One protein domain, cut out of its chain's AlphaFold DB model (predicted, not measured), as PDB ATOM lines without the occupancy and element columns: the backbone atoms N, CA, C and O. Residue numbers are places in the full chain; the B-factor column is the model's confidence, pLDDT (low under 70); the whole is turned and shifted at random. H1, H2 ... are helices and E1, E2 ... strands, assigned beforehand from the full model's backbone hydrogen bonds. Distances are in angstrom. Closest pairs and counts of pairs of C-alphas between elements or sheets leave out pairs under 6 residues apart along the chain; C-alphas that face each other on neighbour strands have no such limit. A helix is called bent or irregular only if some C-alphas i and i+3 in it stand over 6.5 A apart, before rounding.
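AT A GLANCE: This is residues 5 to 136 of the 282 residues of the protein "DUF362 domain-containing protein" of Candidatus Poribacteria bacterium (UniProt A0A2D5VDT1). A long, bent hairpin of two strands, E1 and E2, has H4 packed on it, and H5 and H3 continue the body beyond H4. H1, H2 and residues 24 to 46 make a wide, loose loop that reaches away from this body and gives the model much of its length. The printed part has 132 residues, with six named helices and two named strands in the order H1 H2 H3 E1 E2 H4 H5 H6; the sheet, E1 - E2, is antiparallel and the class is mixed, helices and strands. The whole is loose, with a radius of gyration of the C-alphas of 18.4 A, and elongated, spanning 57 by 35 by 27 A.

IN THESE COORDINATES: Find C-alpha 63 at (-14.098, -55.460, 34.521); from there E1, residues 63 to 71, runs 20.8 A. E2, residues 77 to 86, runs 25.4 A. Next comes H4, residues 89 to 99, 15.3 A long, then H5, residues 108 to 115, 10.4 A, and H6, residues 133 to 136, 5.3 A, ending at C-alpha 136, (-5.362, -45.868, 21.822). Go back to C-alpha 5 at (-22.786, -48.882, 37.761), where H1, residues 5 to 14, begins its 16.7 A; it is only just irregular, with C-alphas 8 and 11 6.7 A apart. H2, residues 19 to 23, is 7.0 A long, and H3, residues 47 to 57, 15.9 A.

HOW THE PARTS SIT: Look first at the hairpin E1 and E2: N 65 and O 84, at 2.8 A, and N 78 and O 70, at 2.9 A, are within hydrogen-bond range. E1 bends by 74 degrees at residue 68, and E2 by 60 degrees at residue 81. The closest C-alphas of E2 and H4 are those of Gly 86 and Thr 92, 5.4 A apart. H4 touches H6, closest at the C-alphas of Met 99 and Leu 133, 6.1 A. H4 and H5 only just touch, with 3 pairs of C-alphas within 8 A, closest at Val 90 and Phe 110, 6.9 A. H3 touches H5, closest at the C-alphas of Ser 48 and Thr 109, 4.3 A, at a shallow tilt of 34 degrees, only just short of steep, the same way. H1 touches H3, closest at the C-alphas of Asn 5 and Ile 51, 7.2 A, at a steep tilt of 62 degrees, opposite ways. H2 touches no helix. In H3, H4 and H5 every O i to N i+4 pair is within hydrogen-bond range; H1 has 0 of 6 but 5 of 7 O i to N i+3 pairs, H2 0 of 1 but 1 of 2, and H6 is too short for an O i to N i+4 pair.

THE WHOLE: The C-alphas of Gly 29 and Gly 130, the two farthest apart, are 57.6 A from each other. The printed part has no cut. The links H2 to H3 and H5 to H6 are long. Mean pLDDT of the printed part is 76.4; look at residues 5 to 47 for the values under 70.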
ATOM      1  N   ASN A   5     -22.036 -49.049  36.507       42.16
ATOM      2  CA  ASN A   5     -22.786 -48.882  37.761       42.16
ATOM      3  C   ASN A   5     -23.209 -47.427  38.062       42.16
ATOM      4  O   ASN A   5     -24.024 -47.231  38.963       42.16
ATOM      5  N   LEU A   6     -22.766 -46.424  37.286       42.91
ATOM      6  CA  LEU A   6     -23.390 -45.091  37.320       42.91
ATOM      7  C   LEU A   6     -24.839 -45.142  36.800       42.91
ATOM      8  O   LEU A   6     -25.706 -44.434  37.305       42.91
ATOM      9  N   ILE A   7     -25.112 -46.021  35.830       37.25
ATOM     10  CA  ILE A   7     -26.437 -46.196  35.217       37.25
ATOM     11  C   ILE A   7     -27.341 -47.050  36.123       37.25
ATOM     12  O   ILE A   7     -28.546 -46.844  36.167       37.25
ATOM     13  N   GLY A   8     -26.780 -47.952  36.938       33.53
ATOM     14  CA  GLY A   8     -27.543 -48.712  37.942       33.53
ATOM     15  C   GLY A   8     -28.085 -47.861  39.101       33.53
ATOM     16  O   GLY A   8     -29.088 -48.218  39.717       33.53
ATOM     17  N   LEU A   9     -27.478 -46.698  39.364       40.34
ATOM     18  CA  LEU A   9     -27.956 -45.723  40.351       40.34
ATOM     19  C   LEU A   9     -29.064 -44.804  39.815       40.34
ATOM     20  O   LEU A   9     -29.611 -44.024  40.589       40.34
ATOM     21  N   TYR A  10     -29.493 -44.933  38.550       37.78
ATOM     22  CA  TYR A  10     -30.668 -44.206  38.033       37.78
ATOM     23  C   TYR A  10     -31.957 -44.526  38.813       37.78
ATOM     24  O   TYR A  10     -32.896 -43.728  38.810       37.78
ATOM     25  N   GLY A  11     -31.997 -45.649  39.544       34.31
ATOM     26  CA  GLY A  11     -33.074 -45.979  40.487       34.31
ATOM     27  C   GLY A  11     -33.227 -44.975  41.642       34.31
ATOM     28  O   GLY A  11     -34.300 -44.886  42.239       34.31
ATOM     29  N   ALA A  12     -32.208 -44.149  41.898       39.62
ATOM     30  CA  ALA A  12     -32.244 -43.033  42.841       39.62
ATOM     31  C   ALA A  12     -33.314 -41.976  42.487       39.62
ATOM     32  O   ALA A  12     -33.823 -41.292  43.376       39.62
ATOM     33  N   ARG A  13     -33.748 -41.903  41.217       36.44
ATOM     34  CA  ARG A  13     -34.916 -41.116  40.771       36.44
ATOM     35  C   ARG A  13     -36.172 -41.373  41.615       36.44
ATOM     36  O   ARG A  13     -37.007 -40.483  41.749       36.44
ATOM     37  N   HIS A  14     -36.321 -42.580  42.163       36.19
ATOM     38  CA  HIS A  14     -37.489 -42.995  42.942       36.19
ATOM     39  C   HIS A  14     -37.268 -42.963  44.462       36.19
ATOM     40  O   HIS A  14     -38.211 -43.215  45.207       36.19
ATOM     41  N   TYR A  15     -36.062 -42.628  44.930       38.25
ATOM     42  CA  TYR A  15     -35.692 -42.672  46.352       38.25
ATOM     43  C   TYR A  15     -35.814 -41.333  47.089       38.25
ATOM     44  O   TYR A  15     -35.379 -41.219  48.230       38.25
ATOM     45  N   GLY A  16     -36.432 -40.319  46.474       37.06
ATOM     46  CA  GLY A  16     -36.713 -39.059  47.165       37.06
ATOM     47  C   GLY A  16     -35.447 -38.345  47.642       37.06
ATOM     48  O   GLY A  16     -35.431 -37.794  48.741       37.06
ATOM     49  N   HIS A  17     -34.380 -38.352  46.836       44.22
ATOM     50  CA  HIS A  17     -33.219 -37.513  47.115       44.22
ATOM     51  C   HIS A  17     -33.652 -36.048  47.068       44.22
ATOM     52  O   HIS A  17     -33.881 -35.485  45.996       44.22
ATOM     53  N   ASN A  18     -33.781 -35.438  48.242       44.44
ATOM     54  CA  ASN A  18     -34.050 -34.019  48.398       44.44
ATOM     55  C   ASN A  18     -32.793 -33.223  48.004       44.44
ATOM     56  O   ASN A  18     -32.032 -32.771  48.853       44.44
ATOM     57  N   LYS A  19     -32.537 -33.112  46.696       49.62
ATOM     58  CA  LYS A  19     -31.417 -32.333  46.140       49.62
ATOM     59  C   LYS A  19     -31.559 -30.831  46.443       49.62
ATOM     60  O   LYS A  19     -30.555 -30.126  46.496       49.62
ATOM     61  N   ASP A  20     -32.784 -30.358  46.686       49.03
ATOM     62  CA  ASP A  20     -33.085 -28.944  46.933       49.03
ATOM     63  C   ASP A  20     -32.620 -28.462  48.317       49.03
ATOM     64  O   ASP A  20     -32.226 -27.305  48.443       49.03
ATOM     65  N   SER A  21     -32.622 -29.308  49.358       53.06
ATOM     66  CA  SER A  21     -32.314 -28.848  50.723       53.06
ATOM     67  C   SER A  21     -30.850 -28.446  50.915       53.06
ATOM     68  O   SER A  21     -30.587 -27.485  51.625       53.06
ATOM     69  N   GLN A  22     -29.898 -29.119  50.255       54.22
ATOM     70  CA  GLN A  22     -28.482 -28.721  50.310       54.22
ATOM     71  C   GLN A  22     -28.203 -27.438  49.530       54.22
ATOM     72  O   GLN A  22     -27.501 -26.561  50.020       54.22
ATOM     73  N   GLN A  23     -28.778 -27.290  48.333       56.03
ATOM     74  CA  GLN A  23     -28.590 -26.082  47.517       56.03
ATOM     75  C   GLN A  23     -29.181 -24.825  48.167       56.03
ATOM     76  O   GLN A  23     -28.850 -23.709  47.772       56.03
ATOM     77  N   ARG A  24     -30.077 -25.012  49.138       56.44
ATOM     78  CA  ARG A  24     -30.730 -23.952  49.903       56.44
ATOM     79  C   ARG A  24     -30.280 -23.911  51.365       56.44
ATOM     80  O   ARG A  24     -30.855 -23.149  52.128       56.44
ATOM     81  N   ALA A  25     -29.275 -24.697  51.760       60.62
ATOM     82  CA  ALA A  25     -28.807 -24.736  53.147       60.62
ATOM     83  C   ALA A  25     -28.245 -23.380  53.612       60.62
ATOM     84  O   ALA A  25     -28.419 -23.011  54.769       60.62
ATOM     85  N   ASP A  26     -27.656 -22.617  52.686       60.31
ATOM     86  CA  ASP A  26     -27.132 -21.268  52.940       60.31
ATOM     87  C   ASP A  26     -28.158 -20.153  52.633       60.31
ATOM     88  O   ASP A  26     -27.864 -18.964  52.769       60.31
ATOM     89  N   ASP A  27     -29.369 -20.514  52.189       65.38
ATOM     90  CA  ASP A  27     -30.454 -19.573  51.907       65.38
ATOM     91  C   ASP A  27     -31.190 -19.246  53.212       65.38
ATOM     92  O   ASP A  27     -32.043 -20.001  53.680       65.38
ATOM     93  N   VAL A  28     -30.873 -18.081  53.784       64.25
ATOM     94  CA  VAL A  28     -31.454 -17.579  55.044       64.25
ATOM     95  C   VAL A  28     -32.981 -17.406  54.978       64.25
ATOM     96  O   VAL A  28     -33.631 -17.304  56.016       64.25
ATOM     97  N   GLY A  29     -33.567 -17.354  53.774       63.91
ATOM     98  CA  GLY A  29     -35.016 -17.323  53.553       63.91
ATOM     99  C   GLY A  29     -35.666 -18.708  53.467       63.91
ATOM    100  O   GLY A  29     -36.894 -18.807  53.454       63.91
ATOM    101  N   TYR A  30     -34.870 -19.775  53.396       64.31
ATOM    102  CA  TYR A  30     -35.326 -21.164  53.365       64.31
ATOM    103  C   TYR A  30     -35.174 -21.855  54.723       64.31
ATOM    104  O   TYR A  30     -36.078 -22.585  55.129       64.31
ATOM    105  N   ALA A  31     -34.059 -21.622  55.415       58.78
ATOM    106  CA  ALA A  31     -33.780 -22.197  56.725       58.78
ATOM    107  C   ALA A  31     -32.813 -21.314  57.523       58.78
ATOM    108  O   ALA A  31     -31.996 -20.589  56.947       58.78
ATOM    109  N   LEU A  32     -32.884 -21.375  58.854       59.75
ATOM    110  CA  LEU A  32     -31.907 -20.683  59.692       59.75
ATOM    111  C   LEU A  32     -30.532 -21.371  59.589       59.75
ATOM    112  O   LEU A  32     -30.468 -22.595  59.437       59.75
ATOM    113  N   PRO A  33     -29.416 -20.625  59.720       56.06
ATOM    114  CA  PRO A  33     -28.084 -21.221  59.769       56.06
ATOM    115  C   PRO A  33     -28.010 -22.330  60.832       56.06
ATOM    116  O   PRO A  33     -28.181 -22.068  62.023       56.06
ATOM    117  N   GLY A  34     -27.773 -23.569  60.392       54.06
ATOM    118  CA  GLY A  34     -27.714 -24.759  61.251       54.06
ATOM    119  C   GLY A  34     -29.014 -25.570  61.386       54.06
ATOM    120  O   GLY A  34     -28.964 -26.648  61.973       54.06
ATOM    121  N   GLU A  35     -30.155 -25.121  60.845       49.28
ATOM    122  CA  GLU A  35     -31.407 -25.909  60.826       49.28
ATOM    123  C   GLU A  35     -31.409 -27.004  59.756       49.28
ATOM    124  O   GLU A  35     -31.943 -28.094  59.974       49.28
ATOM    125  N   VAL A  36     -30.799 -26.735  58.600       53.66
ATOM    126  CA  VAL A  36     -30.494 -27.784  57.624       53.66
ATOM    127  C   VAL A  36     -29.145 -28.359  58.013       53.66
ATOM    128  O   VAL A  36     -28.136 -27.655  57.993       53.66
ATOM    129  N   GLY A  37     -29.119 -29.637  58.385       45.78
ATOM    130  CA  GLY A  37     -27.860 -30.326  58.628       45.78
ATOM    131  C   GLY A  37     -26.986 -30.275  57.374       45.78
ATOM    132  O   GLY A  37     -27.411 -30.701  56.301       45.78
ATOM    133  N   SER A  38     -25.759 -29.769  57.507       45.94
ATOM    134  CA  SER A  38     -24.702 -29.945  56.501       45.94
ATOM    135  C   SER A  38     -24.170 -31.385  56.483       45.94
ATOM    136  O   SER A  38     -23.472 -31.791  55.553       45.94
ATOM    137  N   GLU A  39     -24.516 -32.167  57.508       44.44
ATOM    138  CA  GLU A  39     -24.130 -33.559  57.669       44.44
ATOM    139  C   GLU A  39     -24.943 -34.464  56.733       44.44
ATOM    140  O   GLU A  39     -26.166 -34.593  56.841       44.44
ATOM    141  N   LEU A  40     -24.246 -35.120  55.803       45.34
ATOM    142  CA  LEU A  40     -24.798 -36.184  54.964       45.34
ATOM    143  C   LEU A  40     -25.119 -37.395  55.854       45.34
ATOM    144  O   LEU A  40     -24.262 -38.234  56.117       45.34
ATOM    145  N   GLY A  41     -26.352 -37.479  56.354       37.78
ATOM    146  CA  GLY A  41     -26.808 -38.643  57.111       37.78
ATOM    147  C   GLY A  41     -26.819 -39.919  56.257       37.78
ATOM    148  O   GLY A  41     -26.880 -39.862  55.029       37.78
ATOM    149  N   ALA A  42     -26.856 -41.092  56.899       37.03
ATOM    150  CA  ALA A  42     -26.904 -42.409  56.239       37.03
ATOM    151  C   ALA A  42     -28.056 -42.584  55.217       37.03
ATOM    152  O   ALA A  42     -28.036 -43.504  54.403       37.03
ATOM    153  N   HIS A  43     -29.051 -41.692  55.235       39.94
ATOM    154  CA  HIS A  43     -30.174 -41.644  54.296       39.94
ATOM    155  C   HIS A  43     -29.903 -40.812  53.026       39.94
ATOM    156  O   HIS A  43     -30.793 -40.684  52.187       39.94
ATOM    157  N   GLN A  44     -28.705 -40.237  52.866       52.41
ATOM    158  CA  GLN A  44     -28.324 -39.405  51.718       52.41
ATOM    159  C   GLN A  44     -26.897 -39.708  51.210       52.41
ATOM    160  O   GLN A  44     -26.067 -38.801  51.127       52.41
ATOM    161  N   PRO A  45     -26.557 -40.963  50.860       58.16
ATOM    162  CA  PRO A  45     -25.231 -41.254  50.331       58.16
ATOM    163  C   PRO A  45     -25.029 -40.574  48.968       58.16
ATOM    164  O   PRO A  45     -25.889 -40.649  48.083       58.16
ATOM    165  N   ARG A  46     -23.869 -39.931  48.776       67.00
ATOM    166  CA  ARG A  46     -23.446 -39.434  47.454       67.00
ATOM    167  C   ARG A  46     -23.304 -40.623  46.502       67.00
ATOM    168  O   ARG A  46     -22.956 -41.720  46.935       67.00
ATOM    169  N   VAL A  47     -23.503 -40.406  45.199       69.25
ATOM    170  CA  VAL A  47     -23.307 -41.445  44.164       69.25
ATOM    171  C   VAL A  47     -21.949 -42.139  44.336       69.25
ATOM    172  O   VAL A  47     -21.892 -43.366  44.359       69.25
ATOM    173  N   SER A  48     -20.887 -41.366  44.572       76.62
ATOM    174  CA  SER A  48     -19.525 -41.842  44.843       76.62
ATOM    175  C   SER A  48     -19.453 -42.803  46.038       76.62
ATOM    176  O   SER A  48     -18.881 -43.886  45.926       76.62
ATOM    177  N   MET A  49     -20.097 -42.455  47.160       77.44
ATOM    178  CA  MET A  49     -20.148 -43.294  48.367       77.44
ATOM    179  C   MET A  49     -20.916 -44.588  48.120       77.44
ATOM    180  O   MET A  49     -20.451 -45.657  48.503       77.44
ATOM    181  N   SER A  50     -22.062 -44.507  47.439       76.38
ATOM    182  CA  SER A  50     -22.864 -45.681  47.082       76.38
ATOM    183  C   SER A  50     -22.077 -46.646  46.194       76.38
ATOM    184  O   SER A  50     -22.084 -47.853  46.432       76.38
ATOM    185  N   ILE A  51     -21.354 -46.129  45.196       78.12
ATOM    186  CA  ILE A  51     -20.486 -46.940  44.331       78.12
ATOM    187  C   ILE A  51     -19.376 -47.594  45.158       78.12
ATOM    188  O   ILE A  51     -19.199 -48.811  45.064       78.12
ATOM    189  N   CYS A  52     -18.663 -46.824  45.980       84.94
ATOM    190  CA  CYS A  52     -17.578 -47.335  46.819       84.94
ATOM    191  C   CYS A  52     -18.074 -48.440  47.768       84.94
ATOM    192  O   CYS A  52     -17.527 -49.543  47.769       84.94
ATOM    193  N   ALA A  53     -19.179 -48.202  48.482       82.69
ATOM    194  CA  ALA A  53     -19.774 -49.153  49.421       82.69
ATOM    195  C   ALA A  53     -20.236 -50.459  48.748       82.69
ATOM    196  O   ALA A  53     -20.042 -51.549  49.283       82.69
ATOM    197  N   MET A  54     -20.822 -50.387  47.549       80.94
ATOM    198  CA  MET A  54     -21.188 -51.605  46.817       80.94
ATOM    199  C   MET A  54     -19.952 -52.420  46.421       80.94
ATOM    200  O   MET A  54     -19.946 -53.642  46.578       80.94
ATOM    201  N   ASN A  55     -18.895 -51.757  45.940       81.88
ATOM    202  CA  ASN A  55     -17.666 -52.430  45.513       81.88
ATOM    203  C   ASN A  55     -16.830 -52.954  46.696       81.88
ATOM    204  O   ASN A  55     -16.068 -53.902  46.510       81.88
ATOM    205  N   SER A  56     -16.990 -52.401  47.904       84.75
ATOM    206  CA  SER A  56     -16.347 -52.944  49.108       84.75
ATOM    207  C   SER A  56     -16.986 -54.250  49.582       84.75
ATOM    208  O   SER A  56     -16.310 -55.070  50.200       84.75
ATOM    209  N   VAL A  57     -18.274 -54.464  49.290       86.56
ATOM    210  CA  VAL A  57     -18.999 -55.690  49.666       86.56
ATOM    211  C   VAL A  57     -18.918 -56.744  48.563       86.56
ATOM    212  O   VAL A  57     -18.607 -57.904  48.834       86.56
ATOM    213  N   VAL A  58     -19.177 -56.356  47.312       82.56
ATOM    214  CA  VAL A  58     -19.191 -57.268  46.162       82.56
ATOM    215  C   VAL A  58     -17.976 -57.002  45.281       82.56
ATOM    216  O   VAL A  58     -17.938 -56.052  44.498       82.56
ATOM    217  N   LYS A  59     -16.976 -57.882  45.388       82.50
ATOM    218  CA  LYS A  59     -15.733 -57.770  44.620       82.50
ATOM    219  C   LYS A  59     -15.966 -58.085  43.143       82.50
ATOM    220  O   LYS A  59     -16.480 -59.146  42.785       82.50
ATOM    221  N   THR A  60     -15.548 -57.164  42.277       85.62
ATOM    222  CA  THR A  60     -15.507 -57.387  40.825       85.62
ATOM    223  C   THR A  60     -14.292 -58.252  40.497       85.62
ATOM    224  O   THR A  60     -13.179 -57.879  40.846       85.62
ATOM    225  N   HIS A  61     -14.499 -59.393  39.838       88.19
ATOM    226  CA  HIS A  61     -13.408 -60.298  39.444       88.19
ATOM    227  C   HIS A  61     -12.839 -59.976  38.055       88.19
ATOM    228  O   HIS A  61     -11.682 -60.278  37.769       88.19
ATOM    229  N   LEU A  62     -13.668 -59.384  37.192       92.31
ATOM    230  CA  LEU A  62     -13.321 -58.965  35.842       92.31
ATOM    231  C   LEU A  62     -14.165 -57.740  35.480       92.31
ATOM    232  O   LEU A  62     -15.393 -57.784  35.575       92.31
ATOM    233  N   ALA A  63     -13.503 -56.658  35.093       91.62
ATOM    234  CA  ALA A  63     -14.098 -55.460  34.521       91.62
ATOM    235  C   ALA A  63     -13.736 -55.402  33.035       91.62
ATOM    236  O   ALA A  63     -12.593 -55.672  32.670       91.62
ATOM    237  N   ILE A  64     -14.720 -55.084  32.196       92.88
ATOM    238  CA  ILE A  64     -14.540 -54.886  30.757       92.88
ATOM    239  C   ILE A  64     -15.226 -53.575  30.380       92.88
ATOM    240  O   ILE A  64     -16.401 -53.371  30.709       92.88
ATOM    241  N   ILE A  65     -14.489 -52.711  29.693       91.31
ATOM    242  CA  ILE A  65     -14.975 -51.488  29.067       91.31
ATOM    243  C   ILE A  65     -15.007 -51.748  27.569       91.31
ATOM    244  O   ILE A  65     -13.987 -52.046  26.948       91.31
ATOM    245  N   ASP A  66     -16.215 -51.668  27.027       91.00
ATOM    246  CA  ASP A  66     -16.462 -51.700  25.596       91.00
ATOM    247  C   ASP A  66     -16.244 -50.286  25.057       91.00
ATOM    248  O   ASP A  66     -17.075 -49.404  25.282       91.00
ATOM    249  N   ALA A  67     -15.080 -50.073  24.450       89.25
ATOM    250  CA  ALA A  67     -14.677 -48.830  23.812       89.25
ATOM    251  C   ALA A  67     -14.459 -49.082  22.312       89.25
ATOM    252  O   ALA A  67     -13.454 -48.666  21.747       89.25
ATOM    253  N   LEU A  68     -15.376 -49.807  21.665       90.69
ATOM    254  CA  LEU A  68     -15.371 -49.943  20.205       90.69
ATOM    255  C   LEU A  68     -15.797 -48.629  19.537       90.69
ATOM    256  O   LEU A  68     -15.180 -48.170  18.578       90.69
ATOM    257  N   GLU A  69     -16.821 -47.984  20.098       89.38
ATOM    258  CA  GLU A  69     -17.364 -46.706  19.641       89.38
ATOM    259  C   GLU A  69     -17.626 -45.783  20.834       89.38
ATOM    260  O   GLU A  69     -18.004 -46.226  21.922       89.38
ATOM    261  N   GLY A  70     -17.450 -44.480  20.628       85.19
ATOM    262  CA  GLY A  70     -17.660 -43.470  21.657       85.19
ATOM    263  C   GLY A  70     -17.982 -42.095  21.085       85.19
ATOM    264  O   GLY A  70     -18.270 -41.935  19.899       85.19
ATOM    265  N   SER A  71     -17.921 -41.082  21.949       82.62
ATOM    266  CA  SER A  71     -18.002 -39.681  21.543       82.62
ATOM    267  C   SER A  71     -16.795 -38.911  22.057       82.62
ATOM    268  O   SER A  71     -16.353 -39.121  23.184       82.62
ATOM    269  N   ASP A  72     -16.322 -37.965  21.249       83.25
ATOM    270  CA  ASP A  72     -15.289 -36.994  21.625       83.25
ATOM    271  C   ASP A  72     -15.790 -35.931  22.618       83.25
ATOM    272  O   ASP A  72     -15.062 -35.008  22.966       83.25
ATOM    273  N   GLY A  73     -17.053 -36.026  23.049       75.75
ATOM    274  CA  GLY A  73     -17.691 -35.096  23.972       75.75
ATOM    275  C   GLY A  73     -18.057 -33.736  23.360       75.75
ATOM    276  O   GLY A  73     -18.630 -32.903  24.060       75.75
ATOM    277  N   LYS A  74     -17.854 -33.537  22.049       74.00
ATOM    278  CA  LYS A  74     -18.444 -32.455  21.232       74.00
ATOM    279  C   LYS A  74     -19.679 -32.897  20.447       74.00
ATOM    280  O   LYS A  74     -20.245 -32.107  19.695       74.00
ATOM    281  N   GLY A  75     -20.108 -34.142  20.634       72.44
ATOM    282  CA  GLY A  75     -21.214 -34.733  19.888       72.44
ATOM    283  C   GLY A  75     -20.784 -35.369  18.567       72.44
ATOM    284  O   GLY A  75     -21.657 -35.795  17.812       72.44
ATOM    285  N   ASN A  76     -19.477 -35.480  18.295       79.69
ATOM    286  CA  ASN A  76     -19.002 -36.328  17.209       79.69
ATOM    287  C   ASN A  76     -18.918 -37.770  17.701       79.69
ATOM    288  O   ASN A  76     -18.515 -38.034  18.839       79.69
ATOM    289  N   TRP A  77     -19.305 -38.691  16.825       87.25
ATOM    290  CA  TRP A  77     -19.084 -40.118  17.007       87.25
ATOM    291  C   TRP A  77     -17.669 -40.470  16.566       87.25
ATOM    292  O   TRP A  77     -17.220 -40.008  15.515       87.25
ATOM    293  N   ILE A  78     -16.980 -41.279  17.364       88.81
ATOM    294  CA  ILE A  78     -15.621 -41.741  17.081       88.81
ATOM    295  C   ILE A  78     -15.549 -43.261  17.213       88.81
ATOM    296  O   ILE A  78     -16.116 -43.840  18.140       88.81
ATOM    297  N   HIS A  79     -14.843 -43.892  16.278       92.12
ATOM    298  CA  HIS A  79     -14.440 -45.289  16.396       92.12
ATOM    299  C   HIS A  79     -13.139 -45.340  17.194       92.12
ATOM    300  O   HIS A  79     -12.194 -44.614  16.886       92.12
ATOM    301  N   LEU A  80     -13.140 -46.149  18.244       90.06
ATOM    302  CA  LEU A  80     -12.031 -46.314  19.180       90.06
ATOM    303  C   LEU A  80     -11.401 -47.710  19.055       90.06
ATOM    304  O   LEU A  80     -10.248 -47.880  19.436       90.06
ATOM    305  N   ASP A  81     -12.147 -48.697  18.536       93.25
ATOM    306  CA  ASP A  81     -11.696 -50.070  18.248       93.25
ATOM    307  C   ASP A  81     -10.924 -50.746  19.398       93.25
ATOM    308  O   ASP A  81     -10.064 -51.600  19.186       93.25
ATOM    309  N   THR A  82     -11.258 -50.391  20.643       92.12
ATOM    310  CA  THR A  82     -10.495 -50.778  21.832       92.12
ATOM    311  C   THR A  82     -11.378 -51.504  22.848       92.12
ATOM    312  O   THR A  82     -12.525 -51.144  23.108       92.12
ATOM    313  N   LEU A  83     -10.831 -52.540  23.486       94.25
ATOM    314  CA  LEU A  83     -11.437 -53.186  24.650       94.25
ATOM    315  C   LEU A  83     -10.476 -53.088  25.826       94.25
ATOM    316  O   LEU A  83      -9.340 -53.545  25.739       94.25
ATOM    317  N   ILE A  84     -10.950 -52.549  26.948       94.50
ATOM    318  CA  ILE A  84     -10.133 -52.420  28.158       94.50
ATOM    319  C   ILE A  84     -10.630 -53.445  29.168       94.50
ATOM    320  O   ILE A  84     -11.791 -53.421  29.574       94.50
ATOM    321  N   GLY A  85      -9.757 -54.364  29.568       95.06
ATOM    322  CA  GLY A  85     -10.079 -55.430  30.509       95.06
ATOM    323  C   GLY A  85      -9.148 -55.421  31.712       95.06
ATOM    324  O   GLY A  85      -7.952 -55.185  31.577       95.06
ATOM    325  N   GLY A  86      -9.664 -55.736  32.898       94.88
ATOM    326  CA  GLY A  86      -8.807 -55.918  34.065       94.88
ATOM    327  C   GLY A  86      -9.486 -56.594  35.245       94.88
ATOM    328  O   GLY A  86     -10.704 -56.755  35.306       94.88
ATOM    329  N   ARG A  87      -8.663 -57.046  36.193       93.31
ATOM    330  CA  ARG A  87      -9.118 -57.747  37.409       93.31
ATOM    331  C   ARG A  87      -9.372 -56.807  38.579       93.31
ATOM    332  O   ARG A  87     -10.064 -57.188  39.517       93.31
ATOM    333  N   ASN A  88      -8.813 -55.598  38.532       93.31
ATOM    334  CA  ASN A  88      -9.127 -54.545  39.480       93.31
ATOM    335  C   ASN A  88      -9.924 -53.454  38.762       93.31
ATOM    336  O   ASN A  88      -9.405 -52.830  37.842       93.31
ATOM    337  N   PRO A  89     -11.156 -53.193  39.196       91.50
ATOM    338  CA  PRO A  89     -12.016 -52.280  38.482       91.50
ATOM    339  C   PRO A  89     -11.629 -50.792  38.605       91.50
ATOM    340  O   PRO A  89     -11.851 -50.039  37.667       91.50
ATOM    341  N   VAL A  90     -11.048 -50.359  39.735       93.25
ATOM    342  CA  VAL A  90     -10.528 -48.981  39.874       93.25
ATOM    343  C   VAL A  90      -9.410 -48.777  38.861       93.25
ATOM    344  O   VAL A  90      -9.486 -47.853  38.068       93.25
ATOM    345  N   ALA A  91      -8.444 -49.698  38.828       95.38
ATOM    346  CA  ALA A  91      -7.322 -49.632  37.901       95.38
ATOM    347  C   ALA A  91      -7.784 -49.660  36.434       95.38
ATOM    348  O   ALA A  91      -7.302 -48.872  35.628       95.38
ATOM    349  N   THR A  92      -8.747 -50.522  36.083       95.12
ATOM    350  CA  THR A  92      -9.307 -50.587  34.720       95.12
ATOM    351  C   THR A  92      -9.951 -49.265  34.300       95.12
ATOM    352  O   THR A  92      -9.666 -48.769  33.212       95.12
ATOM    353  N   ASP A  93     -10.785 -48.675  35.158       93.31
ATOM    354  CA  ASP A  93     -11.411 -47.386  34.858       93.31
ATOM    355  C   ASP A  93     -10.370 -46.239  34.876       93.31
ATOM    356  O   ASP A  93     -10.500 -45.292  34.103       93.31
ATOM    357  N   THR A  94      -9.299 -46.328  35.677       95.19
ATOM    358  CA  THR A  94      -8.176 -45.371  35.660       95.19
ATOM    359  C   THR A  94      -7.437 -45.387  34.324       95.19
ATOM    360  O   THR A  94      -7.177 -44.318  33.775       95.19
ATOM    361  N   VAL A  95      -7.159 -46.568  33.762       95.81
ATOM    362  CA  VAL A  95      -6.559 -46.707  32.421       95.81
ATOM    363  C   VAL A  95      -7.460 -46.067  31.363       95.81
ATOM    364  O   VAL A  95      -6.978 -45.328  30.510       95.81
ATOM    365  N   ALA A  96      -8.777 -46.268  31.453       93.75
ATOM    366  CA  ALA A  96      -9.730 -45.633  30.542       93.75
ATOM    367  C   ALA A  96      -9.788 -44.105  30.698       93.75
ATOM    368  O   ALA A  96      -9.894 -43.388  29.703       93.75
ATOM    369  N   CYS A  97      -9.695 -43.588  31.927       92.38
ATOM    370  CA  CYS A  97      -9.564 -42.153  32.165       92.38
ATOM    371  C   CYS A  97      -8.285 -41.606  31.524       92.38
ATOM    372  O   CYS A  97      -8.358 -40.602  30.818       92.38
ATOM    373  N   GLN A  98      -7.153 -42.290  31.701       93.75
ATOM    374  CA  GLN A  98      -5.879 -41.895  31.105       93.75
ATOM    375  C   GLN A  98      -5.949 -41.884  29.570       93.75
ATOM    376  O   GLN A  98      -5.525 -40.908  28.958       93.75
ATOM    377  N   MET A  99      -6.566 -42.905  28.961       93.25
ATOM    378  CA  MET A  99      -6.829 -42.985  27.515       93.25
ATOM    379  C   MET A  99      -7.652 -41.792  26.992       93.25
ATOM    380  O   MET A  99      -7.473 -41.351  25.860       93.25
ATOM    381  N   ALA A 100      -8.545 -41.246  27.820       90.25
ATOM    382  CA  ALA A 100      -9.363 -40.075  27.503       90.25
ATOM    383  C   ALA A 100      -8.729 -38.734  27.936       90.25
ATOM    384  O   ALA A 100      -9.396 -37.698  27.885       90.25
ATOM    385  N   GLY A 101      -7.486 -38.726  28.433       89.19
ATOM    386  CA  GLY A 101      -6.826 -37.520  28.949       89.19
ATOM    387  C   GLY A 101      -7.438 -36.961  30.244       89.19
ATOM    388  O   GLY A 101      -7.307 -35.771  30.529       89.19
ATOM    389  N   ILE A 102      -8.132 -37.795  31.022       87.38
ATOM    390  CA  ILE A 102      -8.732 -37.446  32.314       87.38
ATOM    391  C   ILE A 102      -7.859 -37.975  33.452       87.38
ATOM    392  O   ILE A 102      -7.554 -39.164  33.528       87.38
ATOM    393  N   THR A 103      -7.558 -37.117  34.424       89.00
ATOM    394  CA  THR A 103      -6.882 -37.530  35.655       89.00
ATOM    395  C   THR A 103      -7.885 -38.138  36.641       89.00
ATOM    396  O   THR A 103      -8.674 -37.433  37.268       89.00
ATOM    397  N   ALA A 104      -7.855 -39.465  36.803       89.69
ATOM    398  CA  ALA A 104      -8.844 -40.206  37.593       89.69
ATOM    399  C   ALA A 104      -8.985 -39.704  39.044       89.69
ATOM    400  O   ALA A 104     -10.105 -39.558  39.528       89.69
ATOM    401  N   ILE A 105      -7.878 -39.384  39.728       90.94
ATOM    402  CA  ILE A 105      -7.895 -38.983  41.150       90.94
ATOM    403  C   ILE A 105      -8.640 -37.662  41.414       90.94
ATOM    404  O   ILE A 105      -9.078 -37.421  42.537       90.94
ATOM    405  N   GLU A 106      -8.838 -36.822  40.394       85.00
ATOM    406  CA  GLU A 106      -9.616 -35.578  40.507       85.00
ATOM    407  C   GLU A 106     -11.125 -35.839  40.661       85.00
ATOM    408  O   GLU A 106     -11.896 -34.946  41.027       85.00
ATOM    409  N   HIS A 107     -11.572 -37.068  40.395       80.25
ATOM    410  CA  HIS A 107     -12.958 -37.482  40.535       80.25
ATOM    411  C   HIS A 107     -13.220 -38.137  41.896       80.25
ATOM    412  O   HIS A 107     -12.611 -39.143  42.249       80.25
ATOM    413  N   GLU A 108     -14.222 -37.620  42.617       81.38
ATOM    414  CA  GLU A 108     -14.586 -38.062  43.976       81.38
ATOM    415  C   GLU A 108     -14.768 -39.586  44.105       81.38
ATOM    416  O   GLU A 108     -14.365 -40.179  45.100       81.38
ATOM    417  N   THR A 109     -15.362 -40.249  43.109       83.06
ATOM    418  CA  THR A 109     -15.540 -41.711  43.132       83.06
ATOM    419  C   THR A 109     -14.209 -42.457  43.189       83.06
ATOM    420  O   THR A 109     -14.076 -43.413  43.952       83.06
ATOM    421  N   PHE A 110     -13.233 -42.031  42.391       89.56
ATOM    422  CA  PHE A 110     -11.919 -42.660  42.285       89.56
ATOM    423  C   PHE A 110     -11.065 -42.392  43.521       89.56
ATOM    424  O   PHE A 110     -10.475 -43.331  44.064       89.56
ATOM    425  N   SER A 111     -11.050 -41.147  44.006       90.25
ATOM    426  CA  SER A 111     -10.333 -40.803  45.237       90.25
ATOM    427  C   SER A 111     -10.878 -41.579  46.431       90.25
ATOM    428  O   SER A 111     -10.101 -42.214  47.141       90.25
ATOM    429  N   LEU A 112     -12.204 -41.658  46.572       88.44
ATOM    430  CA  LEU A 112     -12.844 -42.432  47.632       88.44
ATOM    431  C   LEU A 112     -12.544 -43.934  47.508       88.44
ATOM    432  O   LEU A 112     -12.177 -44.576  48.486       88.44
ATOM    433  N   CYS A 113     -12.648 -44.520  46.311       91.12
ATOM    434  CA  CYS A 113     -12.338 -45.943  46.133       91.12
ATOM    435  C   CYS A 113     -10.864 -46.262  46.433       91.12
ATOM    436  O   CYS A 113     -10.576 -47.333  46.971       91.12
ATOM    437  N   THR A 114      -9.952 -45.341  46.118       93.06
ATOM    438  CA  THR A 114      -8.524 -45.466  46.448       93.06
ATOM    439  C   THR A 114      -8.300 -45.386  47.955       93.06
ATOM    440  O   THR A 114      -7.619 -46.245  48.513       93.06
ATOM    441  N   GLU A 115      -8.930 -44.425  48.637       94.00
ATOM    442  CA  GLU A 115      -8.873 -44.271  50.099       94.00
ATOM    443  C   GLU A 115      -9.364 -45.531  50.833       94.00
ATOM    444  O   GLU A 115      -8.758 -45.970  51.808       94.00
ATOM    445  N   TYR A 116     -10.415 -46.171  50.317       92.75
ATOM    446  CA  TYR A 116     -10.959 -47.422  50.853       92.75
ATOM    447  C   TYR A 116     -10.207 -48.683  50.389       92.75
ATOM    448  O   TYR A 116     -10.636 -49.802  50.681       92.75
ATOM    449  N   GLY A 117      -9.092 -48.536  49.666       93.69
ATOM    450  CA  GLY A 117      -8.237 -49.650  49.251       93.69
ATOM    451  C   GLY A 117      -8.864 -50.573  48.203       93.69
ATOM    452  O   GLY A 117      -8.515 -51.753  48.127       93.69
ATOM    453  N   LEU A 118      -9.803 -50.072  47.394       92.62
ATOM    454  CA  LEU A 118     -10.469 -50.858  46.348       92.62
ATOM    455  C   LEU A 118      -9.631 -50.977  45.065       92.62
ATOM    456  O   LEU A 118      -9.927 -51.815  44.211       92.62
ATOM    457  N   GLY A 119      -8.578 -50.174  44.936       92.88
ATOM    458  CA  GLY A 119      -7.612 -50.184  43.841       92.88
ATOM    459  C   GLY A 119      -6.875 -48.849  43.750       92.88
ATOM    460  O   GLY A 119      -7.140 -47.952  44.544       92.88
ATOM    461  N   SER A 120      -5.935 -48.740  42.814       94.44
ATOM    462  CA  SER A 120      -5.092 -47.552  42.662       94.44
ATOM    463  C   SER A 120      -5.537 -46.699  41.479       94.44
ATOM    464  O   SER A 120      -5.985 -47.242  40.470       94.44
ATOM    465  N   CYS A 121      -5.390 -45.380  41.612       95.00
ATOM    466  CA  CYS A 121      -5.483 -44.424  40.504       95.00
ATOM    467  C   CYS A 121      -4.106 -43.985  39.986       95.00
ATOM    468  O   CYS A 121      -4.028 -43.119  39.117       95.00
ATOM    469  N   ASP A 122      -3.035 -44.525  40.562       95.19
ATOM    470  CA  ASP A 122      -1.661 -44.227  40.187       95.19
ATOM    471  C   ASP A 122      -1.232 -45.158  39.049       95.19
ATOM    472  O   ASP A 122      -1.160 -46.374  39.234       95.19
ATOM    473  N   MET A 123      -0.959 -44.587  37.873       94.69
ATOM    474  CA  MET A 123      -0.551 -45.344  36.687       94.69
ATOM    475  C   MET A 123       0.755 -46.116  36.903       94.69
ATOM    476  O   MET A 123       0.924 -47.174  36.304       94.69
ATOM    477  N   GLU A 124       1.643 -45.667  37.796       95.44
ATOM    478  CA  GLU A 124       2.877 -46.399  38.124       95.44
ATOM    479  C   GLU A 124       2.601 -47.711  38.879       95.44
ATOM    480  O   GLU A 124       3.435 -48.616  38.909       95.44
ATOM    481  N   GLN A 125       1.413 -47.839  39.477       95.94
ATOM    482  CA  GLN A 125       0.969 -49.029  40.206       95.94
ATOM    483  C   GLN A 125       0.054 -49.932  39.371       95.94
ATOM    484  O   GLN A 125      -0.448 -50.939  39.883       95.94
ATOM    485  N   ILE A 126      -0.199 -49.577  38.109       96.44
ATOM    486  CA  ILE A 126      -1.093 -50.309  37.214       96.44
ATOM    487  C   ILE A 126      -0.270 -50.904  36.075       96.44
ATOM    488  O   ILE A 126       0.244 -50.198  35.215       96.44
ATOM    489  N   GLU A 127      -0.193 -52.232  36.042       96.38
ATOM    490  CA  GLU A 127       0.365 -52.950  34.901       96.38
ATOM    491  C   GLU A 127      -0.651 -52.941  33.750       96.38
ATOM    492  O   GLU A 127      -1.700 -53.591  33.823       96.38
ATOM    493  N   VAL A 128      -0.342 -52.195  32.693       95.62
ATOM    494  CA  VAL A 128      -1.090 -52.220  31.434       95.62
ATOM    495  C   VAL A 128      -0.424 -53.227  30.505       95.62
ATOM    496  O   VAL A 128       0.782 -53.177  30.281       95.62
ATOM    497  N   VAL A 129      -1.216 -54.162  29.984       94.12
ATOM    498  CA  VAL A 129      -0.777 -55.164  29.008       94.12
ATOM    499  C   VAL A 129      -1.634 -55.034  27.752       94.12
ATOM    500  O   VAL A 129      -2.856 -54.935  27.860       94.12
ATOM    501  N   GLY A 130      -1.014 -55.059  26.572       93.94
ATOM    502  CA  GLY A 130      -1.703 -54.875  25.291       93.94
ATOM    503  C   GLY A 130      -1.141 -53.690  24.513       93.94
ATOM    504  O   GLY A 130       0.072 -53.504  24.503       93.94
ATOM    505  N   GLU A 131      -2.027 -52.939  23.858       94.31
ATOM    506  CA  GLU A 131      -1.669 -51.725  23.117       94.31
ATOM    507  C   GLU A 131      -1.117 -50.642  24.053       94.31
ATOM    508  O   GLU A 131      -1.568 -50.498  25.196       94.31
ATOM    509  N   GLU A 132      -0.159 -49.867  23.551       93.69
ATOM    510  CA  GLU A 132       0.371 -48.713  24.269       93.69
ATOM    511  C   GLU A 132      -0.708 -47.631  24.380       93.69
ATOM    512  O   GLU A 132      -1.458 -47.365  23.438       93.69
ATOM    513  N   LEU A 133      -0.783 -46.966  25.538       92.56
ATOM    514  CA  LEU A 133      -1.808 -45.944  25.787       92.56
ATOM    515  C   LEU A 133      -1.782 -44.820  24.750       92.56
ATOM    516  O   LEU A 133      -2.827 -44.268  24.426       92.56
ATOM    517  N   GLU A 134      -0.604 -44.484  24.236       91.94
ATOM    518  CA  GLU A 134      -0.395 -43.440  23.233       91.94
ATOM    519  C   GLU A 134      -1.109 -43.752  21.909       91.94
ATOM    520  O   GLU A 134      -1.609 -42.830  21.264       91.94
ATOM    521  N   ASP A 135      -1.229 -45.034  21.553       93.56
ATOM    522  CA  ASP A 135      -1.832 -45.495  20.297       93.56
ATOM    523  C   ASP A 135      -3.363 -45.581  20.370       93.56
ATOM    524  O   ASP A 135      -4.047 -45.465  19.352       93.56
ATOM    525  N   VAL A 136      -3.911 -45.752  21.576       93.69
ATOM    526  CA  VAL A 136      -5.362 -45.868  21.822       93.69
ATOM    527  C   VAL A 136      -5.973 -44.616  22.456       93.69
ATOM    528  O   VAL A 136      -7.182 -44.549  22.685       93.69
TER     529      VAL A 136